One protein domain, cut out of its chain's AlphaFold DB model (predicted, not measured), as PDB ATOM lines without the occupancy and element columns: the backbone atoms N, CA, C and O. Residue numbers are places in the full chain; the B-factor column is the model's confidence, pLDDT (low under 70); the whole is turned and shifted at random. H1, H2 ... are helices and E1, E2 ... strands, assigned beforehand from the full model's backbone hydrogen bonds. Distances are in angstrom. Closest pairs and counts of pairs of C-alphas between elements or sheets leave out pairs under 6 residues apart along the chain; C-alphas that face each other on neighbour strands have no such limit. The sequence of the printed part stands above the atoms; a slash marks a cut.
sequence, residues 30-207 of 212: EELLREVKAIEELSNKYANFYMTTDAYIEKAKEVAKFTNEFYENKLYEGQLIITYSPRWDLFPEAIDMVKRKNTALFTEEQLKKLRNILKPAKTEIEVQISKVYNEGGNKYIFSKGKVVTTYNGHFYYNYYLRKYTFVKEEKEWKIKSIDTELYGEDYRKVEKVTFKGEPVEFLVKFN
ATOM      1  N   GLU A  30     233.245 236.480 257.680       87.12
ATOM      2  CA  GLU A  30     234.565 236.781 257.139       87.12
ATOM      3  C   GLU A  30     235.495 235.567 257.187       87.12
ATOM      4  O   GLU A  30     236.158 235.260 256.201       87.12
ATOM      5  N   GLU A  31     235.524 234.867 258.322       90.81
ATOM      6  CA  GLU A  31     236.321 233.652 258.507       90.81
ATOM      7  C   GLU A  31     235.971 232.605 257.441       90.81
ATOM      8  O   GLU A  31     236.855 232.141 256.735       90.81
ATOM      9  N   LEU A  32     234.679 232.354 257.206       94.25
ATOM     10  CA  LEU A  32     234.221 231.372 256.214       94.25
ATOM     11  C   LEU A  32     234.621 231.759 254.788       94.25
ATOM     12  O   LEU A  32     235.025 230.913 253.995       94.25
ATOM     13  N   LEU A  33     234.521 233.046 254.445       95.06
ATOM     14  CA  LEU A  33     234.949 233.538 253.136       95.06
ATOM     15  C   LEU A  33     236.471 233.426 252.963       95.06
ATOM     16  O   LEU A  33     236.929 233.112 251.862       95.06
ATOM     17  N   ARG A  34     237.250 233.643 254.032       94.25
ATOM     18  CA  ARG A  34     238.709 233.448 254.034       94.25
ATOM     19  C   ARG A  34     239.086 231.981 253.854       94.25
ATOM     20  O   ARG A  34     239.931 231.696 253.011       94.25
ATOM     21  N   GLU A  35     238.428 231.071 254.565       95.38
ATOM     22  CA  GLU A  35     238.625 229.623 254.407       95.38
ATOM     23  C   GLU A  35     238.334 229.178 252.966       95.38
ATOM     24  O   GLU A  35     239.158 228.509 252.341       95.38
ATOM     25  N   VAL A  36     237.205 229.612 252.386       96.38
ATOM     26  CA  VAL A  36     236.861 229.296 250.987       96.38
ATOM     27  C   VAL A  36     237.903 229.854 250.020       96.38
ATOM     28  O   VAL A  36     238.359 229.118 249.145       96.38
ATOM     29  N   LYS A  37     238.331 231.114 250.182       95.88
ATOM     30  CA  LYS A  37     239.390 231.713 249.348       95.88
ATOM     31  C   LYS A  37     240.687 230.908 249.426       95.88
ATOM     32  O   LYS A  37     241.250 230.581 248.385       95.88
ATOM     33  N   ALA A  38     241.125 230.541 250.627       95.31
ATOM     34  CA  ALA A  38     242.353 229.775 250.822       95.31
ATOM     35  C   ALA A  38     242.272 228.377 250.182       95.31
ATOM     36  O   ALA A  38     243.208 227.955 249.497       95.31
ATOM     37  N   ILE A  39     241.141 227.675 250.326       95.56
ATOM     38  CA  ILE A  39     240.921 226.385 249.651       95.56
ATOM     39  C   ILE A  39     240.962 226.555 248.131       95.56
ATOM     40  O   ILE A  39     241.568 225.726 247.451       95.56
ATOM     41  N   GLU A  40     240.327 227.593 247.584       95.19
ATOM     42  CA  GLU A  40     240.333 227.871 246.144       95.19
ATOM     43  C   GLU A  40     241.745 228.150 245.621       95.19
ATOM     44  O   GLU A  40     242.155 227.575 244.611       95.19
ATOM     45  N   GLU A  41     242.540 228.958 246.321       94.25
ATOM     46  CA  GLU A  41     243.945 229.191 245.967       94.25
ATOM     47  C   GLU A  41     244.749 227.891 245.942       94.25
ATOM     48  O   GLU A  41     245.450 227.603 244.967       94.25
ATOM     49  N   LEU A  42     244.631 227.077 246.994       94.12
ATOM     50  CA  LEU A  42     245.323 225.794 247.086       94.12
ATOM     51  C   LEU A  42     244.866 224.827 245.991       94.12
ATOM     52  O   LEU A  42     245.704 224.187 245.358       94.12
ATOM     53  N   SER A  43     243.561 224.751 245.724       92.38
ATOM     54  CA  SER A  43     242.996 223.834 244.731       92.38
ATOM     55  C   SER A  43     243.443 224.193 243.315       92.38
ATOM     56  O   SER A  43     243.830 223.320 242.542       92.38
ATOM     57  N   ASN A  44     243.498 225.486 242.984       91.62
ATOM     58  CA  ASN A  44     243.995 225.937 241.685       91.62
ATOM     59  C   ASN A  44     245.520 225.771 241.562       91.62
ATOM     60  O   ASN A  44     246.006 225.386 240.497       91.62
ATOM     61  N   LYS A  45     246.292 225.973 242.638       90.56
ATOM     62  CA  LYS A  45     247.729 225.639 242.649       90.56
ATOM     63  C   LYS A  45     247.948 224.135 242.441       90.56
ATOM     64  O   LYS A  45     248.800 223.752 241.640       90.56
ATOM     65  N   TYR A  46     247.160 223.284 243.096       90.12
ATOM     66  CA  TYR A  46     247.177 221.834 242.889       90.12
ATOM     67  C   TYR A  46     246.833 221.451 241.440       90.12
ATOM     68  O   TYR A  46     247.609 220.746 240.797       90.12
ATOM     69  N   ALA A  47     245.735 221.978 240.889       88.00
ATOM     70  CA  ALA A  47     245.289 221.692 239.521       88.00
ATOM     71  C   ALA A  47     246.306 222.121 238.444       88.00
ATOM     72  O   ALA A  47     246.348 221.544 237.361       88.00
ATOM     73  N   ASN A  48     247.175 223.089 238.758       86.50
ATOM     74  CA  ASN A  48     248.288 223.519 237.904       86.50
ATOM     75  C   ASN A  48     249.639 222.916 238.323       86.50
ATOM     76  O   ASN A  48     250.703 223.438 237.984       86.50
ATOM     77  N   PHE A  49     249.605 221.789 239.035       88.31
ATOM     78  CA  PHE A  49     250.767 220.973 239.380       88.31
ATOM     79  C   PHE A  49     251.789 221.681 240.269       88.31
ATOM     80  O   PHE A  49     252.953 221.314 240.213       88.31
ATOM     81  N   TYR A  50     251.433 222.689 241.069       89.31
ATOM     82  CA  TYR A  50     252.387 223.363 241.969       89.31
ATOM     83  C   TYR A  50     252.660 222.603 243.273       89.31
ATOM     84  O   TYR A  50     253.589 222.968 243.989       89.31
ATOM     85  N   MET A  51     251.877 221.569 243.581       90.88
ATOM     86  CA  MET A  51     252.014 220.748 244.787       90.88
ATOM     87  C   MET A  51     251.469 219.338 244.553       90.88
ATOM     88  O   MET A  51     250.614 219.141 243.684       90.88
ATOM     89  N   THR A  52     251.950 218.371 245.330       89.75
ATOM     90  CA  THR A  52     251.392 217.009 245.371       89.75
ATOM     91  C   THR A  52     249.992 216.975 245.982       89.75
ATOM     92  O   THR A  52     249.560 217.909 246.658       89.75
ATOM     93  N   THR A  53     249.276 215.870 245.758       88.12
ATOM     94  CA  THR A  53     247.944 215.637 246.344       88.12
ATOM     95  C   THR A  53     247.994 215.617 247.865       88.12
ATOM     96  O   THR A  53     247.172 216.265 248.502       88.12
ATOM     97  N   ASP A  54     248.984 214.934 248.440       89.19
ATOM     98  CA  ASP A  54     249.128 214.835 249.894       89.19
ATOM     99  C   ASP A  54     249.389 216.216 250.510       89.19
ATOM    100  O   ASP A  54     248.681 216.621 251.430       89.19
ATOM    101  N   ALA A  55     250.315 216.991 249.927       92.31
ATOM    102  CA  ALA A  55     250.601 218.351 250.379       92.31
ATOM    103  C   ALA A  55     249.398 219.292 250.206       92.31
ATOM    104  O   ALA A  55     249.203 220.205 251.008       92.31
ATOM    105  N   TYR A  56     248.592 219.091 249.161       92.56
ATOM    106  CA  TYR A  56     247.353 219.836 248.961       92.56
ATOM    107  C   TYR A  56     246.321 219.532 250.053       92.56
ATOM    108  O   TYR A  56     245.795 220.462 250.663       92.56
ATOM    109  N   ILE A  57     246.043 218.249 250.310       91.81
ATOM    110  CA  ILE A  57     245.052 217.818 251.307       91.81
ATOM    111  C   ILE A  57     245.459 218.287 252.705       91.81
ATOM    112  O   ILE A  57     244.615 218.795 253.441       91.81
ATOM    113  N   GLU A  58     246.738 218.149 253.058       92.75
ATOM    114  CA  GLU A  58     247.285 218.617 254.335       92.75
ATOM    115  C   GLU A  58     247.051 220.121 254.513       92.75
ATOM    116  O   GLU A  58     246.353 220.528 255.438       92.75
ATOM    117  N   LYS A  59     247.507 220.946 253.563       95.50
ATOM    118  CA  LYS A  59     247.335 222.406 253.631       95.50
ATOM    119  C   LYS A  59     245.876 222.837 253.620       95.50
ATOM    120  O   LYS A  59     245.518 223.789 254.303       95.50
ATOM    121  N   ALA A  60     245.020 222.155 252.860       94.50
ATOM    122  CA  ALA A  60     243.592 222.453 252.850       94.50
ATOM    123  C   ALA A  60     242.980 222.270 254.248       94.50
ATOM    124  O   ALA A  60     242.193 223.110 254.675       94.50
ATOM    125  N   LYS A  61     243.390 221.219 254.970       93.12
ATOM    126  CA  LYS A  61     242.972 220.932 256.352       93.12
ATOM    127  C   LYS A  61     243.557 221.899 257.389       93.12
ATOM    128  O   LYS A  61     242.989 222.004 258.470       93.12
ATOM    129  N   GLU A  62     244.656 222.586 257.081       95.19
ATOM    130  CA  GLU A  62     245.245 223.626 257.939       95.19
ATOM    131  C   GLU A  62     244.520 224.971 257.818       95.19
ATOM    132  O   GLU A  62     244.362 225.683 258.807       95.19
ATOM    133  N   VAL A  63     244.092 225.336 256.605       95.31
ATOM    134  CA  VAL A  63     243.513 226.665 256.328       95.31
ATOM    135  C   VAL A  63     242.002 226.736 256.520       95.31
ATOM    136  O   VAL A  63     241.436 227.821 256.394       95.31
ATOM    137  N   ALA A  64     241.341 225.606 256.776       94.88
ATOM    138  CA  ALA A  64     239.898 225.540 256.942       94.88
ATOM    139  C   ALA A  64     239.472 224.445 257.920       94.88
ATOM    140  O   ALA A  64     240.093 223.384 258.015       94.88
ATOM    141  N   LYS A  65     238.364 224.695 258.616       94.50
ATOM    142  CA  LYS A  65     237.781 223.749 259.570       94.50
ATOM    143  C   LYS A  65     236.817 222.803 258.865       94.50
ATOM    144  O   LYS A  65     235.837 223.240 258.262       94.50
ATOM    145  N   PHE A  66     237.038 221.500 259.004       94.88
ATOM    146  CA  PHE A  66     236.141 220.465 258.478       94.88
ATOM    147  C   PHE A  66     235.406 219.739 259.604       94.88
ATOM    148  O   PHE A  66     235.844 219.746 260.755       94.88
ATOM    149  N   THR A  67     234.261 219.136 259.298       94.81
ATOM    150  CA  THR A  67     233.540 218.303 260.272       94.81
ATOM    151  C   THR A  67     234.356 217.074 260.665       94.81
ATOM    152  O   THR A  67     235.207 216.609 259.904       94.81
ATOM    153  N   ASN A  68     234.074 216.495 261.834       91.50
ATOM    154  CA  ASN A  68     234.734 215.246 262.249       91.50
ATOM    155  C   ASN A  68     234.510 214.127 261.217       91.50
ATOM    156  O   ASN A  68     235.447 213.428 260.843       91.50
ATOM    157  N   GLU A  69     233.290 214.040 260.678       88.62
ATOM    158  CA  GLU A  69     232.931 213.098 259.610       88.62
ATOM    159  C   GLU A  69     233.851 213.226 258.381       88.62
ATOM    160  O   GLU A  69     234.265 212.222 257.800       88.62
ATOM    161  N   PHE A  70     234.209 214.457 258.003       90.19
ATOM    162  CA  PHE A  70     235.101 214.718 256.879       90.19
ATOM    163  C   PHE A  70     236.515 214.183 257.142       90.19
ATOM    164  O   PHE A  70     237.139 213.603 256.253       90.19
ATOM    165  N   TYR A  71     237.034 214.358 258.363       85.62
ATOM    166  CA  TYR A  71     238.363 213.863 258.738       85.62
ATOM    167  C   TYR A  71     238.424 212.336 258.830       85.62
ATOM    168  O   TYR A  71     239.447 211.744 258.488       85.62
ATOM    169  N   GLU A  72     237.343 211.701 259.275       85.31
ATOM    170  CA  GLU A  72     237.278 210.254 259.488       85.31
ATOM    171  C   GLU A  72     237.078 209.462 258.188       85.31
ATOM    172  O   GLU A  72     237.405 208.273 258.130       85.31
ATOM    173  N   ASN A  73     236.582 210.096 257.121       83.06
ATOM    174  CA  ASN A  73     236.242 209.411 255.880       83.06
ATOM    175  C   ASN A  73     236.968 209.999 254.657       83.06
ATOM    176  O   ASN A  73     236.609 211.040 254.112       83.06
ATOM    177  N   LYS A  74     237.947 209.236 254.149       76.38
ATOM    178  CA  LYS A  74     238.765 209.589 252.975       76.38
ATOM    179  C   LYS A  74     237.972 209.862 251.693       76.38
ATOM    180  O   LYS A  74     238.489 210.532 250.804       76.38
ATOM    181  N   LEU A  75     236.728 209.388 251.569       78.31
ATOM    182  CA  LEU A  75     235.881 209.725 250.417       78.31
ATOM    183  C   LEU A  75     235.615 211.234 250.330       78.31
ATOM    184  O   LEU A  75     235.474 211.765 249.229       78.31
ATOM    185  N   TYR A  76     235.602 211.933 251.468       80.38
ATOM    186  CA  TYR A  76     235.441 213.383 251.511       80.38
ATOM    187  C   TYR A  76     236.695 214.140 251.056       80.38
ATOM    188  O   TYR A  76     236.571 215.235 250.516       80.38
ATOM    189  N   GLU A  77     237.895 213.554 251.148       83.25
ATOM    190  CA  GLU A  77     239.112 214.183 250.604       83.25
ATOM    191  C   GLU A  77     239.014 214.368 249.084       83.25
ATOM    192  O   GLU A  77     239.473 215.375 248.547       83.25
ATOM    193  N   GLY A  78     238.328 213.451 248.392       81.94
ATOM    194  CA  GLY A  78     238.043 213.579 246.963       81.94
ATOM    195  C   GLY A  78     237.230 214.832 246.608       81.94
ATOM    196  O   GLY A  78     237.376 215.352 245.507       81.94
ATOM    197  N   GLN A  79     236.433 215.363 247.542       85.56
ATOM    198  CA  GLN A  79     235.639 216.584 247.343       85.56
ATOM    199  C   GLN A  79     236.491 217.864 247.336       85.56
ATOM    200  O   GLN A  79     236.058 218.900 246.824       85.56
ATOM    201  N   LEU A  80     237.718 217.815 247.876       85.31
ATOM    202  CA  LEU A  80     238.658 218.942 247.837       85.31
ATOM    203  C   LEU A  80     239.181 219.175 246.421       85.31
ATOM    204  O   LEU A  80     239.418 220.314 246.017       85.31
ATOM    205  N   ILE A  81     239.361 218.096 245.671       82.12
ATOM    206  CA  ILE A  81     240.185 218.097 244.477       82.12
ATOM    207  C   ILE A  81     239.389 218.603 243.270       82.12
ATOM    208  O   ILE A  81     238.442 217.962 242.819       82.12
ATOM    209  N   ILE A  82     239.830 219.722 242.691       77.81
ATOM    210  CA  ILE A  82     239.395 220.152 241.361       77.81
ATOM    211  C   ILE A  82     240.320 219.514 240.318       77.81
ATOM    212  O   ILE A  82     241.543 219.606 240.415       77.81
ATOM    213  N   THR A  83     239.736 218.907 239.285       68.50
ATOM    214  CA  THR A  83     240.468 218.285 238.172       68.50
ATOM    215  C   THR A  83     240.122 218.928 236.828       68.50
ATOM    216  O   THR A  83     239.752 218.243 235.875       68.50
ATOM    217  N   TYR A  84     240.269 220.253 236.688       72.31
ATOM    218  CA  TYR A  84     240.382 220.786 235.328       72.31
ATOM    219  C   TYR A  84     241.762 220.395 234.793       72.31
ATOM    220  O   TYR A  84     242.800 220.750 235.343       72.31
ATOM    221  N   SER A  85     241.768 219.562 233.758       65.31
ATOM    222  CA  SER A  85     243.005 219.105 233.139       65.31
ATOM    223  C   SER A  85     243.423 220.072 232.033       65.31
ATOM    224  O   SER A  85     242.561 220.539 231.280       65.31
ATOM    225  N   PRO A  86     244.732 220.329 231.865       68.38
ATOM    226  CA  PRO A  86     245.234 220.894 230.625       68.38
ATOM    227  C   PRO A  86     244.760 220.047 229.441       68.38
ATOM    228  O   PRO A  86     244.578 218.832 229.559       68.38
ATOM    229  N   ARG A  87     244.610 220.679 228.279       75.44
ATOM    230  CA  ARG A  87     244.431 219.983 226.998       75.44
ATOM    231  C   ARG A  87     245.714 219.208 226.681       75.44
ATOM    232  O   ARG A  87     246.638 219.734 226.066       75.44
ATOM    233  N   TRP A  88     245.816 217.988 227.213       75.31
ATOM    234  CA  TRP A  88     247.029 217.174 227.143       75.31
ATOM    235  C   TRP A  88     247.455 216.892 225.705       75.31
ATOM    236  O   TRP A  88     248.646 216.810 225.443       75.31
ATOM    237  N   ASP A  89     246.506 216.813 224.774       74.44
ATOM    238  CA  ASP A  89     246.718 216.699 223.328       74.44
ATOM    239  C   ASP A  89     247.658 217.771 222.746       74.44
ATOM    240  O   ASP A  89     248.333 217.510 221.753       74.44
ATOM    241  N   LEU A  90     247.787 218.928 223.403       75.00
ATOM    242  CA  LEU A  90     248.713 220.002 223.019       75.00
ATOM    243  C   LEU A  90     250.152 219.779 223.498       75.00
ATOM    244  O   LEU A  90     251.066 220.472 223.060       75.00
ATOM    245  N   PHE A  91     250.363 218.811 224.390       82.38
ATOM    246  CA  PHE A  91     251.650 218.502 225.005       82.38
ATOM    247  C   PHE A  91     251.940 217.003 224.902       82.38
ATOM    248  O   PHE A  91     251.878 216.297 225.914       82.38
ATOM    249  N   PRO A  92     252.291 216.483 223.710       81.06
ATOM    250  CA  PRO A  92     252.543 215.054 223.507       81.06
ATOM    251  C   PRO A  92     253.523 214.446 224.522       81.06
ATOM    252  O   PRO A  92     253.314 213.340 225.014       81.06
ATOM    253  N   GLU A  93     254.542 215.209 224.916       79.94
ATOM    254  CA  GLU A  93     255.535 214.820 225.925       79.94
ATOM    255  C   GLU A  93     254.933 214.632 227.330       79.94
ATOM    256  O   GLU A  93     255.386 213.783 228.101       79.94
ATOM    257  N   ALA A  94     253.900 215.409 227.671       80.81
ATOM    258  CA  ALA A  94     253.160 215.267 228.921       80.81
ATOM    259  C   ALA A  94     252.122 214.140 228.843       80.81
ATOM    260  O   ALA A  94     251.895 213.464 229.846       80.81
ATOM    261  N   ILE A  95     251.535 213.883 227.664       79.25
ATOM    262  CA  ILE A  95     250.561 212.798 227.460       79.25
ATOM    263  C   ILE A  95     251.135 211.462 227.923       79.25
ATOM    264  O   ILE A  95     250.455 210.725 228.631       79.25
ATOM    265  N   ASP A  96     252.379 211.148 227.565       74.69
ATOM    266  CA  ASP A  96     253.000 209.878 227.954       74.69
ATOM    267  C   ASP A  96     253.243 209.773 229.464       74.69
ATOM    268  O   ASP A  96     253.157 208.680 230.034       74.69
ATOM    269  N   MET A  97     253.498 210.902 230.131       76.38
ATOM    270  CA  MET A  97     253.622 210.956 231.589       76.38
ATOM    271  C   MET A  97     252.271 210.758 232.286       76.38
ATOM    272  O   MET A  97     252.212 210.077 233.309       76.38
ATOM    273  N   VAL A  98     251.197 211.324 231.728       75.56
ATOM    274  CA  VAL A  98     249.844 211.312 232.310       75.56
ATOM    275  C   VAL A  98     249.088 210.024 231.995       75.56
ATOM    276  O   VAL A  98     248.475 209.446 232.881       75.56
ATOM    277  N   LYS A  99     249.180 209.485 230.775       66.88
ATOM    278  CA  LYS A  99     248.508 208.226 230.394       66.88
ATOM    279  C   LYS A  99     248.936 207.031 231.242       66.88
ATOM    280  O   LYS A  99     248.182 206.074 231.378       66.88
ATOM    281  N   ARG A 100     250.158 207.057 231.778       58.38
ATOM    282  CA  ARG A 100     250.746 205.938 232.525       58.38
ATOM    283  C   ARG A 100     250.559 206.048 234.036       58.38
ATOM    284  O   ARG A 100     250.964 205.132 234.748       58.38
ATOM    285  N   LYS A 101     250.005 207.154 234.541       59.41
ATOM    286  CA  LYS A 101     249.926 207.427 235.978       59.41
ATOM    287  C   LYS A 101     248.638 208.141 236.344       59.41
ATOM    288  O   LYS A 101     248.221 209.082 235.684       59.41
ATOM    289  N   ASN A 102     248.065 207.750 237.475       67.06
ATOM    290  CA  ASN A 102     247.102 208.604 238.149       67.06
ATOM    291  C   ASN A 102     247.823 209.910 238.533       67.06
ATOM    292  O   ASN A 102     248.837 209.857 239.233       67.06
ATOM    293  N   THR A 103     247.336 211.059 238.059       65.94
ATOM    294  CA  THR A 103     247.947 212.377 238.312       65.94
ATOM    295  C   THR A 103     248.048 212.686 239.801       65.94
ATOM    296  O   THR A 103     248.947 213.415 240.215       65.94
ATOM    297  N   ALA A 104     247.194 212.060 240.614       66.00
ATOM    298  CA  ALA A 104     247.250 212.148 242.063       66.00
ATOM    299  C   ALA A 104     248.525 211.531 242.681       66.00
ATOM    300  O   ALA A 104     248.813 211.807 243.843       66.00
ATOM    301  N   LEU A 105     249.285 210.726 241.927       75.50
ATOM    302  CA  LEU A 105     250.469 209.975 242.377       75.50
ATOM    303  C   LEU A 105     251.794 210.538 241.838       75.50
ATOM    304  O   LEU A 105     252.821 209.849 241.854       75.50
ATOM    305  N   PHE A 106     251.792 211.750 241.282       84.62
ATOM    306  CA  PHE A 106     253.026 212.365 240.804       84.62
ATOM    307  C   PHE A 106     253.910 212.840 241.956       84.62
ATOM    308  O   PHE A 106     253.438 213.435 242.918       84.62
ATOM    309  N   THR A 107     255.216 212.612 241.818       88.31
ATOM    310  CA  THR A 107     256.226 213.175 242.721       88.31
ATOM    311  C   THR A 107     256.476 214.651 242.410       88.31
ATOM    312  O   THR A 107     256.237 215.103 241.291       88.31
ATOM    313  N   GLU A 108     257.053 215.396 243.354       89.56
ATOM    314  CA  GLU A 108     257.434 216.804 243.141       89.56
ATOM    315  C   GLU A 108     258.331 217.014 241.909       89.56
ATOM    316  O   GLU A 108     258.150 217.962 241.141       89.56
ATOM    317  N   GLU A 109     259.264 216.096 241.648       90.31
ATOM    318  CA  GLU A 109     260.104 216.136 240.445       90.31
ATOM    319  C   GLU A 109     259.287 215.971 239.156       90.31
ATOM    320  O   GLU A 109     259.528 216.666 238.165       90.31
ATOM    321  N   GLN A 110     258.293 215.077 239.163       89.31
ATOM    322  CA  GLN A 110     257.398 214.852 238.025       89.31
ATOM    323  C   GLN A 110     256.492 216.057 237.790       89.31
ATOM    324  O   GLN A 110     256.341 216.481 236.644       89.31
ATOM    325  N   LEU A 111     255.968 216.657 238.858       89.50
ATOM    326  CA  LEU A 111     255.205 217.899 238.786       89.50
ATOM    327  C   LEU A 111     256.062 219.038 238.222       89.50
ATOM    328  O   LEU A 111     255.637 219.731 237.302       89.50
ATOM    329  N   LYS A 112     257.310 219.192 238.682       90.44
ATOM    330  CA  LYS A 112     258.251 220.187 238.139       90.44
ATOM    331  C   LYS A 112     258.518 219.970 236.651       90.44
ATOM    332  O   LYS A 112     258.565 220.940 235.892       90.44
ATOM    333  N   LYS A 113     258.674 218.715 236.221       90.56
ATOM    334  CA  LYS A 113     258.831 218.370 234.803       90.56
ATOM    335  C   LYS A 113     257.584 218.737 233.995       90.56
ATOM    336  O   LYS A 113     257.728 219.381 232.961       90.56
ATOM    337  N   LEU A 114     256.386 218.411 234.484       88.31
ATOM    338  CA  LEU A 114     255.123 218.793 233.840       88.31
ATOM    339  C   LEU A 114     254.987 220.310 233.722       88.31
ATOM    340  O   LEU A 114     254.742 220.806 232.628       88.31
ATOM    341  N   ARG A 115     255.245 221.064 234.798       88.25
ATOM    342  CA  ARG A 115     255.226 222.537 234.757       88.25
ATOM    343  C   ARG A 115     256.168 223.086 233.689       88.25
ATOM    344  O   ARG A 115     255.794 224.007 232.976       88.25
ATOM    345  N   ASN A 116     257.367 222.517 233.543       88.81
ATOM    346  CA  ASN A 116     258.306 222.924 232.495       88.81
ATOM    347  C   ASN A 116     257.788 222.637 231.079       88.81
ATOM    348  O   ASN A 116     257.953 223.495 230.218       88.81
ATOM    349  N   ILE A 117     257.158 221.480 230.851       88.38
ATOM    350  CA  ILE A 117     256.540 221.132 229.558       88.38
ATOM    351  C   ILE A 117     255.393 222.097 229.230       88.38
ATOM    352  O   ILE A 117     255.238 222.506 228.085       88.38
ATOM    353  N   LEU A 118     254.618 222.500 230.241       86.31
ATOM    354  CA  LEU A 118     253.452 223.372 230.084       86.31
ATOM    355  C   LEU A 118     253.802 224.866 229.950       86.31
ATOM    356  O   LEU A 118     252.942 225.631 229.526       86.31
ATOM    357  N   LYS A 119     255.042 225.290 230.249       86.75
ATOM    358  CA  LYS A 119     255.491 226.702 230.187       86.75
ATOM    359  C   LYS A 119     255.121 227.468 228.910       86.75
ATOM    360  O   LYS A 119     254.851 228.661 229.027       86.75
ATOM    361  N   PRO A 120     255.150 226.866 227.706       86.38
ATOM    362  CA  PRO A 120     254.760 227.568 226.486       86.38
ATOM    363  C   PRO A 120     253.282 227.978 226.449       86.38
ATOM    364  O   PRO A 120     252.924 228.856 225.668       86.38
ATOM    365  N   ALA A 121     252.421 227.352 227.256       86.56
ATOM    366  CA  ALA A 121     251.052 227.803 227.427       86.56
ATOM    367  C   ALA A 121     250.930 228.796 228.578       86.56
ATOM    368  O   ALA A 121     251.489 228.618 229.660       86.56
ATOM    369  N   LYS A 122     250.130 229.832 228.345       87.00
ATOM    370  CA  LYS A 122     249.732 230.782 229.378       87.00
ATOM    371  C   LYS A 122     248.416 230.316 229.986       87.00
ATOM    372  O   LYS A 122     247.440 230.183 229.253       87.00
ATOM    373  N   THR A 123     248.378 230.109 231.297       86.06
ATOM    374  CA  THR A 123     247.132 229.844 232.027       86.06
ATOM    375  C   THR A 123     246.754 231.072 232.841       86.06
ATOM    376  O   THR A 123     247.513 231.506 233.704       86.06
ATOM    377  N   GLU A 124     245.582 231.624 232.560       89.62
ATOM    378  CA  GLU A 124     244.963 232.703 233.327       89.62
ATOM    379  C   GLU A 124     243.765 232.141 234.081       89.62
ATOM    380  O   GLU A 124     242.975 231.375 233.521       89.62
ATOM    381  N   ILE A 125     243.634 232.505 235.355       91.50
ATOM    382  CA  ILE A 125     242.569 231.993 236.211       91.50
ATOM    383  C   ILE A 125     241.883 233.156 236.899       91.50
ATOM    384  O   ILE A 125     242.523 233.991 237.528       91.50
ATOM    385  N   GLU A 126     240.564 233.171 236.803       94.81
ATOM    386  CA  GLU A 126     239.713 234.063 237.569       94.81
ATOM    387  C   GLU A 126     238.782 233.222 238.429       94.81
ATOM    388  O   GLU A 126     238.011 232.415 237.906       94.81
ATOM    389  N   VAL A 127     238.835 233.434 239.739       95.25
ATOM    390  CA  VAL A 127     237.921 232.821 240.702       95.25
ATOM    391  C   VAL A 127     237.023 233.896 241.281       95.25
ATOM    392  O   VAL A 127     237.477 234.997 241.596       95.25
ATOM    393  N   GLN A 128     235.743 233.570 241.423       95.81
ATOM    394  CA  GLN A 128     234.766 234.403 242.102       95.81
ATOM    395  C   GLN A 128     234.117 233.639 243.256       95.81
ATOM    396  O   GLN A 128     233.764 232.473 243.090       95.81
ATOM    397  N   ILE A 129     233.915 234.297 244.400       96.88
ATOM    398  CA  ILE A 129     233.262 233.719 245.587       96.88
ATOM    399  C   ILE A 129     232.000 234.514 245.911       96.88
ATOM    400  O   ILE A 129     231.985 235.750 245.874       96.88
ATOM    401  N   SER A 130     230.924 233.795 246.207       96.88
ATOM    402  CA  SER A 130     229.635 234.364 246.567       96.88
ATOM    403  C   SER A 130     229.613 234.964 247.961       96.88
ATOM    404  O   SER A 130     230.450 234.665 248.809       96.88
ATOM    405  N   LYS A 131     228.573 235.749 248.245       94.69
ATOM    406  CA  LYS A 131     228.189 236.000 249.640       94.69
ATOM    407  C   LYS A 131     227.803 234.698 250.352       94.69
ATOM    408  O   LYS A 131     227.584 233.665 249.714       94.69
ATOM    409  N   VAL A 132     227.666 234.766 251.673       95.81
ATOM    410  CA  VAL A 132     227.166 233.648 252.481       95.81
ATOM    411  C   VAL A 132     225.639 233.602 252.438       95.81
ATOM    412  O   VAL A 132     224.973 234.591 252.749       95.81
ATOM    413  N   TYR A 133     225.088 232.438 252.113       95.94
ATOM    414  CA  TYR A 133     223.654 232.160 252.160       95.94
ATOM    415  C   TYR A 133     223.315 231.324 253.390       95.94
ATOM    416  O   TYR A 133     224.075 230.433 253.752       95.94
ATOM    417  N   ASN A 134     222.164 231.579 254.015       94.62
ATOM    418  CA  ASN A 134     221.689 230.813 255.168       94.62
ATOM    419  C   ASN A 134     220.408 230.058 254.804       94.62
ATOM    420  O   ASN A 134     219.448 230.657 254.315       94.62
ATOM    421  N   GLU A 135     220.362 228.756 255.077       93.56
ATOM    422  CA  GLU A 135     219.151 227.946 254.918       93.56
ATOM    423  C   GLU A 135     219.185 226.708 255.810       93.56
ATOM    424  O   GLU A 135     220.180 225.990 255.851       93.56
ATOM    425  N   GLY A 136     218.061 226.428 256.478       90.19
ATOM    426  CA  GLY A 136     217.881 225.181 257.223       90.19
ATOM    427  C   GLY A 136     218.889 224.996 258.361       90.19
ATOM    428  O   GLY A 136     219.237 223.867 258.679       90.19
ATOM    429  N   GLY A 137     219.400 226.093 258.930       91.94
ATOM    430  CA  GLY A 137     220.461 226.059 259.943       91.94
ATOM    431  C   GLY A 137     221.881 225.906 259.385       91.94
ATOM    432  O   GLY A 137     222.830 225.963 260.161       91.94
ATOM    433  N   ASN A 138     222.040 225.785 258.065       96.44
ATOM    434  CA  ASN A 138     223.330 225.680 257.389       96.44
ATOM    435  C   ASN A 138     223.718 226.997 256.717       96.44
ATOM    436  O   ASN A 138     222.867 227.845 256.413       96.44
ATOM    437  N   LYS A 139     225.012 227.122 256.426       96.62
ATOM    438  CA  LYS A 139     225.571 228.185 255.593       96.62
ATOM    439  C   LYS A 139     226.080 227.613 254.276       96.62
ATOM    440  O   LYS A 139     226.642 226.523 254.249       96.62
ATOM    441  N   TYR A 140     225.903 228.366 253.199       97.50
ATOM    442  CA  TYR A 140     226.347 227.985 251.863       97.50
ATOM    443  C   TYR A 140     227.173 229.099 251.241       97.50
ATOM    444  O   TYR A 140     226.798 230.273 251.310       97.50
ATOM    445  N   ILE A 141     228.283 228.718 250.620       97.81
ATOM    446  CA  ILE A 141     229.132 229.609 249.831       97.81
ATOM    447  C   ILE A 141     229.369 228.932 248.489       97.81
ATOM    448  O   ILE A 141     229.644 227.736 248.431       97.81
ATOM    449  N   PHE A 142     229.250 229.690 247.413       97.19
ATOM    450  CA  PHE A 142     229.524 229.228 246.066       97.19
ATOM    451  C   PHE A 142     230.830 229.844 245.589       97.19
ATOM    452  O   PHE A 142     231.068 231.035 245.795       97.19
ATOM    453  N   SER A 143     231.648 229.058 244.906       96.44
ATOM    454  CA  SER A 143     232.765 229.571 244.123       96.44
ATOM    455  C   SER A 143     232.572 229.185 242.667       96.44
ATOM    456  O   SER A 143     231.969 228.161 242.351       96.44
ATOM    457  N   LYS A 144     233.072 230.011 241.757       95.06
ATOM    458  CA  LYS A 144     233.191 229.647 240.348       95.06
ATOM    459  C   LYS A 144     234.539 230.068 239.814       95.06
ATOM    460  O   LYS A 144     235.034 231.136 240.172       95.06
ATOM    461  N   GLY A 145     235.091 229.257 238.926       93.00
ATOM    462  CA  GLY A 145     236.337 229.565 238.247       93.00
ATOM    463  C   GLY A 145     236.178 229.584 236.741       93.00
ATOM    464  O   GLY A 145     235.454 228.772 236.160       93.00
ATOM    465  N   LYS A 146     236.898 230.511 236.116       93.06
ATOM    466  CA  LYS A 146     237.180 230.541 234.685       93.06
ATOM    467  C   LYS A 146     238.680 230.367 234.507       93.06
ATOM    468  O   LYS A 146     239.456 231.227 234.912       93.06
ATOM    469  N   VAL A 147     239.066 229.273 233.869       90.75
ATOM    470  CA  VAL A 147     240.450 228.967 233.507       90.75
ATOM    471  C   VAL A 147     240.578 229.119 232.001       90.75
ATOM    472  O   VAL A 147     239.836 228.483 231.249       90.75
ATOM    473  N   VAL A 148     241.504 229.964 231.561       90.38
ATOM    474  CA  VAL A 148     241.818 230.175 230.147       90.38
ATOM    475  C   VAL A 148     243.248 229.731 229.902       90.38
ATOM    476  O   VAL A 148     244.188 230.339 230.406       90.38
ATOM    477  N   THR A 149     243.420 228.682 229.106       88.00
ATOM    478  CA  THR A 149     244.737 228.252 228.632       88.00
ATOM    479  C   THR A 149     244.934 228.745 227.206       88.00
ATOM    480  O   THR A 149     244.141 228.429 226.322       88.00
ATOM    481  N   THR A 150     245.997 229.511 226.978       88.62
ATOM    482  CA  THR A 150     246.388 230.024 225.663       88.62
ATOM    483  C   THR A 150     247.646 229.315 225.187       88.62
ATOM    484  O   THR A 150     248.664 229.342 225.879       88.62
ATOM    485  N   TYR A 151     247.602 228.707 224.002       86.81
ATOM    486  CA  TYR A 151     248.743 228.022 223.388       86.81
ATOM    487  C   TYR A 151     248.695 228.173 221.866       86.81
ATOM    488  O   TYR A 151     247.663 227.903 221.258       86.81
ATOM    489  N   ASN A 152     249.792 228.619 221.244       86.44
ATOM    490  CA  ASN A 152     249.892 228.848 219.793       86.44
ATOM    491  C   ASN A 152     248.721 229.661 219.194       86.44
ATOM    492  O   ASN A 152     248.243 229.365 218.105       86.44
ATOM    493  N   GLY A 153     248.230 230.674 219.919       83.50
ATOM    494  CA  GLY A 153     247.105 231.513 219.483       83.50
ATOM    495  C   GLY A 153     245.713 230.885 219.651       83.50
ATOM    496  O   GLY A 153     244.719 231.542 219.354       83.50
ATOM    497  N   HIS A 154     245.622 229.651 220.157       85.44
ATOM    498  CA  HIS A 154     244.361 229.000 220.514       85.44
ATOM    499  C   HIS A 154     244.015 229.231 221.984       85.44
ATOM    500  O   HIS A 154     244.901 229.221 222.840       85.44
ATOM    501  N   PHE A 155     242.720 229.382 222.265       87.56
ATOM    502  CA  PHE A 155     242.172 229.578 223.605       87.56
ATOM    503  C   PHE A 155     241.330 228.373 224.015       87.56
ATOM    504  O   PHE A 155     240.458 227.936 223.265       87.56
ATOM    505  N   TYR A 156     241.563 227.877 225.226       87.12
ATOM    506  CA  TYR A 156     240.829 226.763 225.811       87.12
ATOM    507  C   TYR A 156     240.237 227.186 227.142       87.12
ATOM    508  O   TYR A 156     240.947 227.703 228.005       87.12
ATOM    509  N   TYR A 157     238.939 226.949 227.300       88.25
ATOM    510  CA  TYR A 157     238.184 227.398 228.458       88.25
ATOM    511  C   TYR A 157     237.777 226.207 229.312       88.25
ATOM    512  O   TYR A 157     237.209 225.239 228.807       88.25
ATOM    513  N   ASN A 158     238.040 226.300 230.610       89.44
ATOM    514  CA  ASN A 158     237.463 225.411 231.605       89.44
ATOM    515  C   ASN A 158     236.711 226.233 232.643       89.44
ATOM    516  O   ASN A 158     237.248 227.183 233.218       89.44
ATOM    517  N   TYR A 159     235.473 225.832 232.891       91.38
ATOM    518  CA  TYR A 159     234.602 226.418 233.891       91.38
ATOM    519  C   TYR A 159     234.264 225.387 234.962       91.38
ATOM    520  O   TYR A 159     233.951 224.232 234.652       91.38
ATOM    521  N   TYR A 160     234.287 225.817 236.219       92.50
ATOM    522  CA  TYR A 160     233.813 225.021 237.347       92.50
ATOM    523  C   TYR A 160     232.955 225.862 238.284       92.50
ATOM    524  O   TYR A 160     233.088 227.087 238.344       92.50
ATOM    525  N   LEU A 161     232.091 225.181 239.026       94.06
ATOM    526  CA  LEU A 161     231.313 225.723 240.133       94.06
ATOM    527  C   LEU A 161     231.511 224.803 241.331       94.06
ATOM    528  O   LEU A 161     231.468 223.581 241.185       94.06
ATOM    529  N   ARG A 162     231.690 225.379 242.516       95.00
ATOM    530  CA  ARG A 162     231.652 224.629 243.766       95.00
ATOM    531  C   ARG A 162     230.636 225.211 244.714       95.00
ATOM    532  O   ARG A 162     230.385 226.416 244.722       95.00
ATOM    533  N   LYS A 163     230.085 224.337 245.541       96.12
ATOM    534  CA  LYS A 163     229.204 224.679 246.645       96.12
ATOM    535  C   LYS A 163     229.800 224.124 247.929       96.12
ATOM    536  O   LYS A 163     229.883 222.916 248.123       96.12
ATOM    537  N   TYR A 164     230.167 225.029 248.817       97.38
ATOM    538  CA  TYR A 164     230.617 224.738 250.165       97.38
ATOM    539  C   TYR A 164     229.409 224.724 251.087       97.38
ATOM    540  O   TYR A 164     228.672 225.712 251.164       97.38
ATOM    541  N   THR A 165     229.213 223.616 251.794       97.12
ATOM    542  CA  THR A 165     228.175 223.495 252.819       97.12
ATOM    543  C   THR A 165     228.823 223.521 254.191       97.12
ATOM    544  O   THR A 165     229.610 222.642 254.534       97.12
ATOM    545  N   PHE A 166     228.448 224.512 254.990       97.25
ATOM    546  CA  PHE A 166     228.893 224.674 256.361       97.25
ATOM    547  C   PHE A 166     227.777 224.294 257.324       97.25
ATOM    548  O   PHE A 166     226.634 224.750 257.196       97.25
ATOM    549  N   VAL A 167     228.138 223.514 258.332       96.62
ATOM    550  CA  VAL A 167     227.272 223.163 259.458       96.62
ATOM    551  C   VAL A 167     227.894 223.668 260.747       96.62
ATOM    552  O   VAL A 167     229.098 223.916 260.814       96.62
ATOM    553  N   LYS A 168     227.068 223.848 261.773       94.56
ATOM    554  CA  LYS A 168     227.554 224.230 263.092       94.56
ATOM    555  C   LYS A 168     227.802 222.972 263.918       94.56
ATOM    556  O   LYS A 168     226.847 222.304 264.305       94.56
ATOM    557  N   GLU A 169     229.065 222.669 264.188       93.69
ATOM    558  CA  GLU A 169     229.463 221.621 265.130       93.69
ATOM    559  C   GLU A 169     229.990 222.281 266.398       93.69
ATOM    560  O   GLU A 169     230.878 223.134 266.353       93.69
ATOM    561  N   GLU A 170     229.401 221.907 267.533       87.31
ATOM    562  CA  GLU A 170     229.632 222.547 268.828       87.31
ATOM    563  C   GLU A 170     229.320 224.056 268.779       87.31
ATOM    564  O   GLU A 170     228.164 224.471 268.902       87.31
ATOM    565  N   LYS A 171     230.342 224.896 268.594       87.38
ATOM    566  CA  LYS A 171     230.228 226.358 268.509       87.38
ATOM    567  C   LYS A 171     230.873 226.942 267.255       87.38
ATOM    568  O   LYS A 171     230.768 228.151 267.058       87.38
ATOM    569  N   GLU A 172     231.451 226.109 266.398       91.38
ATOM    570  CA  GLU A 172     232.175 226.535 265.204       91.38
ATOM    571  C   GLU A 172     231.431 226.135 263.931       91.38
ATOM    572  O   GLU A 172     230.744 225.114 263.871       91.38
ATOM    573  N   TRP A 173     231.548 226.971 262.905       95.38
ATOM    574  CA  TRP A 173     231.112 226.613 261.562       95.38
ATOM    575  C   TRP A 173     232.215 225.797 260.908       95.38
ATOM    576  O   TRP A 173     233.363 226.228 260.895       95.38
ATOM    577  N   LYS A 174     231.863 224.629 260.380       96.19
ATOM    578  CA  LYS A 174     232.806 223.715 259.742       96.19
ATOM    579  C   LYS A 174     232.271 223.265 258.395       96.19
ATOM    580  O   LYS A 174     231.058 223.106 258.225       96.19
ATOM    581  N   ILE A 175     233.167 223.050 257.442       96.50
ATOM    582  CA  ILE A 175     232.850 222.517 256.122       96.50
ATOM    583  C   ILE A 175     232.444 221.055 256.276       96.50
ATOM    584  O   ILE A 175     233.238 220.213 256.692       96.50
ATOM    585  N   LYS A 176     231.196 220.761 255.920       95.06
ATOM    586  CA  LYS A 176     230.665 219.398 255.859       95.06
ATOM    587  C   LYS A 176     230.921 218.754 254.503       95.06
ATOM    588  O   LYS A 176     231.257 217.579 254.434       95.06
ATOM    589  N   SER A 177     230.708 219.507 253.428       93.81
ATOM    590  CA  SER A 177     230.871 219.007 252.067       93.81
ATOM    591  C   SER A 177     231.274 220.112 251.107       93.81
ATOM    592  O   SER A 177     230.986 221.295 251.333       93.81
ATOM    593  N   ILE A 178     231.927 219.697 250.023       94.69
ATOM    594  CA  ILE A 178     232.259 220.563 248.898       94.69
ATOM    595  C   ILE A 178     231.823 219.876 247.608       94.69
ATOM    596  O   ILE A 178     232.501 219.001 247.074       94.69
ATOM    597  N   ASP A 179     230.681 220.293 247.083       92.38
ATOM    598  CA  ASP A 179     230.156 219.751 245.835       92.38
ATOM    599  C   ASP A 179     230.807 220.495 244.667       92.38
ATOM    600  O   ASP A 179     230.791 221.725 244.647       92.38
ATOM    601  N   THR A 180     231.397 219.774 243.711       89.75
ATOM    602  CA  THR A 180     232.114 220.366 242.569       89.75
ATOM    603  C   THR A 180     231.491 219.909 241.256       89.75
ATOM    604  O   THR A 180     231.401 218.712 240.989       89.75
ATOM    605  N   GLU A 181     231.116 220.864 240.410       87.75
ATOM    606  CA  GLU A 181     230.634 220.625 239.053       87.75
ATOM    607  C   GLU A 181     231.617 221.202 238.028       87.75
ATOM    608  O   GLU A 181     232.047 222.355 238.124       87.75
ATOM    609  N   LEU A 182     231.967 220.389 237.028       80.44
ATOM    610  CA  LEU A 182     232.822 220.776 235.906       80.44
ATOM    611  C   LEU A 182     231.963 220.958 234.657       80.44
ATOM    612  O   LEU A 182     231.238 220.047 234.257       80.44
ATOM    613  N   TYR A 183     232.079 222.114 234.008       80.06
ATOM    614  CA  TYR A 183     231.272 222.443 232.828       80.06
ATOM    615  C   TYR A 183     232.075 222.517 231.530       80.06
ATOM    616  O   TYR A 183     231.499 222.802 230.480       80.06
ATOM    617  N   GLY A 184     233.384 222.244 231.570       74.62
ATOM    618  CA  GLY A 184     234.245 222.357 230.390       74.62
ATOM    619  C   GLY A 184     234.133 223.760 229.797       74.62
ATOM    620  O   GLY A 184     234.406 224.724 230.500       74.62
ATOM    621  N   GLU A 185     233.668 223.874 228.550       72.44
ATOM    622  CA  GLU A 185     233.505 225.150 227.831       72.44
ATOM    623  C   GLU A 185     232.128 225.828 228.034       72.44
ATOM    624  O   GLU A 185     231.927 226.960 227.589       72.44
ATOM    625  N   ASP A 186     231.160 225.188 228.706       80.56
ATOM    626  CA  ASP A 186     229.779 225.699 228.822       80.56
ATOM    627  C   ASP A 186     229.613 226.738 229.945       80.56
ATOM    628  O   ASP A 186     229.024 226.488 231.001       80.56
ATOM    629  N   TYR A 187     230.109 227.951 229.690       81.06
ATOM    630  CA  TYR A 187     230.078 229.075 230.635       81.06
ATOM    631  C   TYR A 187     228.663 229.461 231.106       81.06
ATOM    632  O   TYR A 187     228.483 229.964 232.217       81.06
ATOM    633  N   ARG A 188     227.635 229.206 230.285       80.88
ATOM    634  CA  ARG A 188     226.250 229.629 230.557       80.88
ATOM    635  C   ARG A 188     225.666 228.946 231.786       80.88
ATOM    636  O   ARG A 188     224.800 229.524 232.438       80.88
ATOM    637  N   LYS A 189     226.113 227.729 232.100       78.12
ATOM    638  CA  LYS A 189     225.674 227.003 233.301       78.12
ATOM    639  C   LYS A 189     226.221 227.637 234.573       78.12
ATOM    640  O   LYS A 189     225.500 227.756 235.554       78.12
ATOM    641  N   VAL A 190     227.455 228.130 234.512       82.56
ATOM    642  CA  VAL A 190     228.098 228.830 235.626       82.56
ATOM    643  C   VAL A 190     227.494 230.214 235.862       82.56
ATOM    644  O   VAL A 190     227.374 230.646 237.005       82.56
ATOM    645  N   GLU A 191     227.091 230.929 234.810       83.50
ATOM    646  CA  GLU A 191     226.452 232.246 234.959       83.50
ATOM    647  C   GLU A 191     225.027 232.174 235.511       83.50
ATOM    648  O   GLU A 191     224.591 233.094 236.198       83.50
ATOM    649  N   LYS A 192     224.307 231.084 235.232       85.25
ATOM    650  CA  LYS A 192     222.899 230.904 235.614       85.25
ATOM    651  C   LYS A 192     222.712 230.159 236.931       85.25
ATOM    652  O   LYS A 192     221.617 229.668 237.194       85.25
ATOM    653  N   VAL A 193     223.757 230.033 237.747       89.94
ATOM    654  CA  VAL A 193     223.628 229.381 239.049       89.94
ATOM    655  C   VAL A 193     222.643 230.162 239.928       89.94
ATOM    656  O   VAL A 193     222.734 231.382 240.085       89.94
ATOM    657  N   THR A 194     221.689 229.437 240.507       92.06
ATOM    658  CA  THR A 194     220.671 229.991 241.400       92.06
ATOM    659  C   THR A 194     220.706 229.307 242.757       92.06
ATOM    660  O   THR A 194     220.936 228.100 242.840       92.06
ATOM    661  N   PHE A 195     220.371 230.047 243.804       92.62
ATOM    662  CA  PHE A 195     220.086 229.528 245.132       92.62
ATOM    663  C   PHE A 195     218.653 229.913 245.511       92.62
ATOM    664  O   PHE A 195     218.315 231.091 245.556       92.62
ATOM    665  N   LYS A 196     217.788 228.915 245.746       91.00
ATOM    666  CA  LYS A 196     216.337 229.103 245.970       91.00
ATOM    667  C   LYS A 196     215.594 229.836 244.848       91.00
ATOM    668  O   LYS A 196     214.652 230.574 245.107       91.00
ATOM    669  N   GLY A 197     216.016 229.627 243.604       91.25
ATOM    670  CA  GLY A 197     215.423 230.292 242.441       91.25
ATOM    671  C   GLY A 197     215.938 231.711 242.193       91.25
ATOM    672  O   GLY A 197     215.688 232.246 241.119       91.25
ATOM    673  N   GLU A 198     216.720 232.280 243.114       92.75
ATOM    674  CA  GLU A 198     217.360 233.585 242.939       92.75
ATOM    675  C   GLU A 198     218.797 233.428 242.420       92.75
ATOM    676  O   GLU A 198     219.490 232.493 242.836       92.75
ATOM    677  N   PRO A 199     219.292 234.311 241.534       94.50
ATOM    678  CA  PRO A 199     220.679 234.276 241.077       94.50
ATOM    679  C   PRO A 199     221.684 234.374 242.231       94.50
ATOM    680  O   PRO A 199     221.526 235.185 243.148       94.50
ATOM    681  N   VAL A 200     222.756 233.581 242.173       95.00
ATOM    682  CA  VAL A 200     223.847 233.695 243.149       95.00
ATOM    683  C   VAL A 200     224.669 234.954 242.869       95.00
ATOM    684  O   VAL A 200     225.237 235.134 241.795       95.00
ATOM    685  N   GLU A 201     224.783 235.801 243.883       94.81
ATOM    686  CA  GLU A 201     225.614 237.000 243.899       94.81
ATOM    687  C   GLU A 201     227.071 236.688 244.284       94.81
ATOM    688  O   GLU A 201     227.335 236.168 245.374       94.81
ATOM    689  N   PHE A 202     228.003 237.040 243.392       94.19
ATOM    690  CA  PHE A 202     229.452 236.887 243.546       94.19
ATOM    691  C   PHE A 202     230.107 238.216 243.928       94.19
ATOM    692  O   PHE A 202     229.946 239.201 243.215       94.19
ATOM    693  N   LEU A 203     230.828 238.238 245.053       89.50
ATOM    694  CA  LEU A 203     231.354 239.466 245.666       89.50
ATOM    695  C   LEU A 203     232.878 239.570 245.617       89.50
ATOM    696  O   LEU A 203     233.415 240.662 245.457       89.50
ATOM    697  N   VAL A 204     233.581 238.449 245.784       91.50
ATOM    698  CA  VAL A 204     235.050 238.413 245.764       91.50
ATOM    699  C   VAL A 204     235.498 237.917 244.402       91.50
ATOM    700  O   VAL A 204     234.917 236.964 243.889       91.50
ATOM    701  N   LYS A 205     236.535 238.534 243.836       93.88
ATOM    702  CA  LYS A 205     237.164 238.132 242.575       93.88
ATOM    703  C   LYS A 205     238.681 238.210 242.713       93.88
ATOM    704  O   LYS A 205     239.183 239.221 243.194       93.88
ATOM    705  N   PHE A 206     239.394 237.161 242.311       93.81
ATOM    706  CA  PHE A 206     240.853 237.083 242.434       93.81
ATOM    707  C   PHE A 206     241.472 236.104 241.427       93.81
ATOM    708  O   PHE A 206     240.771 235.258 240.861       93.81
ATOM    709  N   ASN A 207     242.786 236.216 241.217       92.25
ATOM    710  CA  ASN A 207     243.584 235.247 240.469       92.25
ATOM    711  C   ASN A 207     244.377 234.371 241.461       92.25
ATOM    712  O   ASN A 207     245.257 234.888 242.139       92.25
TER     713      ASN A 207
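This is residues 30 to 207 of the 212 residues of an uncharacterized protein of Caldanaerobacter subterraneus (UniProt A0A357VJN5). A long, twisted antiparallel sheet of six strands curls round helix H1, and helix H2 packs on H1, off the sheet. The short H4 sits beside edge strand E5 on the same face as H1, the short H7 is over the opposite face, and the helical hairpin H5 and H6 lies off the sheet. The printed part has 178 residues, with elements in the order H1 H2 H3 H4 H5 H6 E1 E2 E3 E4 E5 H7 E6, of mixed class, helices and strands. It is compact, with a radius of gyration of the C-alphas of 16.9 A and spans of 50 by 35 by 22 A.

The strands are E1, residues 122 to 130, 26.7 A; E2, 133 to 135; E3, 138 to 151, 42.5 A; E4, 154 to 169, 47.6 A; E5, 172 to 184, 35.1 A; and E6, 202 to 206, 11.5 A. The helices are H1, residues 30 to 47, 25.6 A; H2, 53 to 63, 15.5 A; H3, 68 to 72; H4, 74 to 79; H5, 92 to 99, 10.5 A; H6, 108 to 118, 15.1 A; and H7, 187 to 191. C-alpha 30 is at (234.565, 236.781, 257.139), C-alpha 154 at (244.361, 229.000, 220.514) and C-alpha 206 at (240.853, 237.083, 242.434).

E2, E3, E4 and E5 form a meander, each strand the antiparallel neighbour of the one before. In the branched sheet E1 and E2 lie on one side of E3 and E4 on the other. E3 and E4 have N 147 and O 158 at 2.8 A, within hydrogen-bond range, as are N 163 and O 179 of E4 and E5 at 2.8 A, N 128 and O 144 of E1 and E3 at 2.8 A, N 133 and O 140 of E2 and E3 at 2.9 A, and N 129 and O 204 of E1 and E6 at 2.9 A. H1 is on the sheet; its closest C-alphas to E1 are Lys 37 and Ile 129, 7.5 A. H2 touches H1 in a helical hairpin at a shallow tilt of 12 degrees, opposite ways, closest at the C-alphas of Ile 39 and Ala 60, 5.7 A. H4 has a height over the sheet of 5.9 A, H3 only grazes the sheet, and H7 is only just over E4, with 3 of its C-alphas. H5 and H6 only just touch, with 3 pairs of C-alphas within 8 A, closest at Ala 94 and Leu 114, 6.4 A. Every O i to N i+4 pair is within hydrogen-bond range in H1, H2, H3, H6 and H7; H5 has 3 of 4, and H4 has 0 of 2 but 3 of 3 O i to N i+3 pairs.

The C-alphas farthest apart are those of Asn 152 and Glu 170, 53.4 A. The printed part has no cut, and the link from H4 to H5, residues 80 to 91, is long. The mean pLDDT of the printed part is 88.1; residues 83, 85 to 86 and 99 to 104 are under 70.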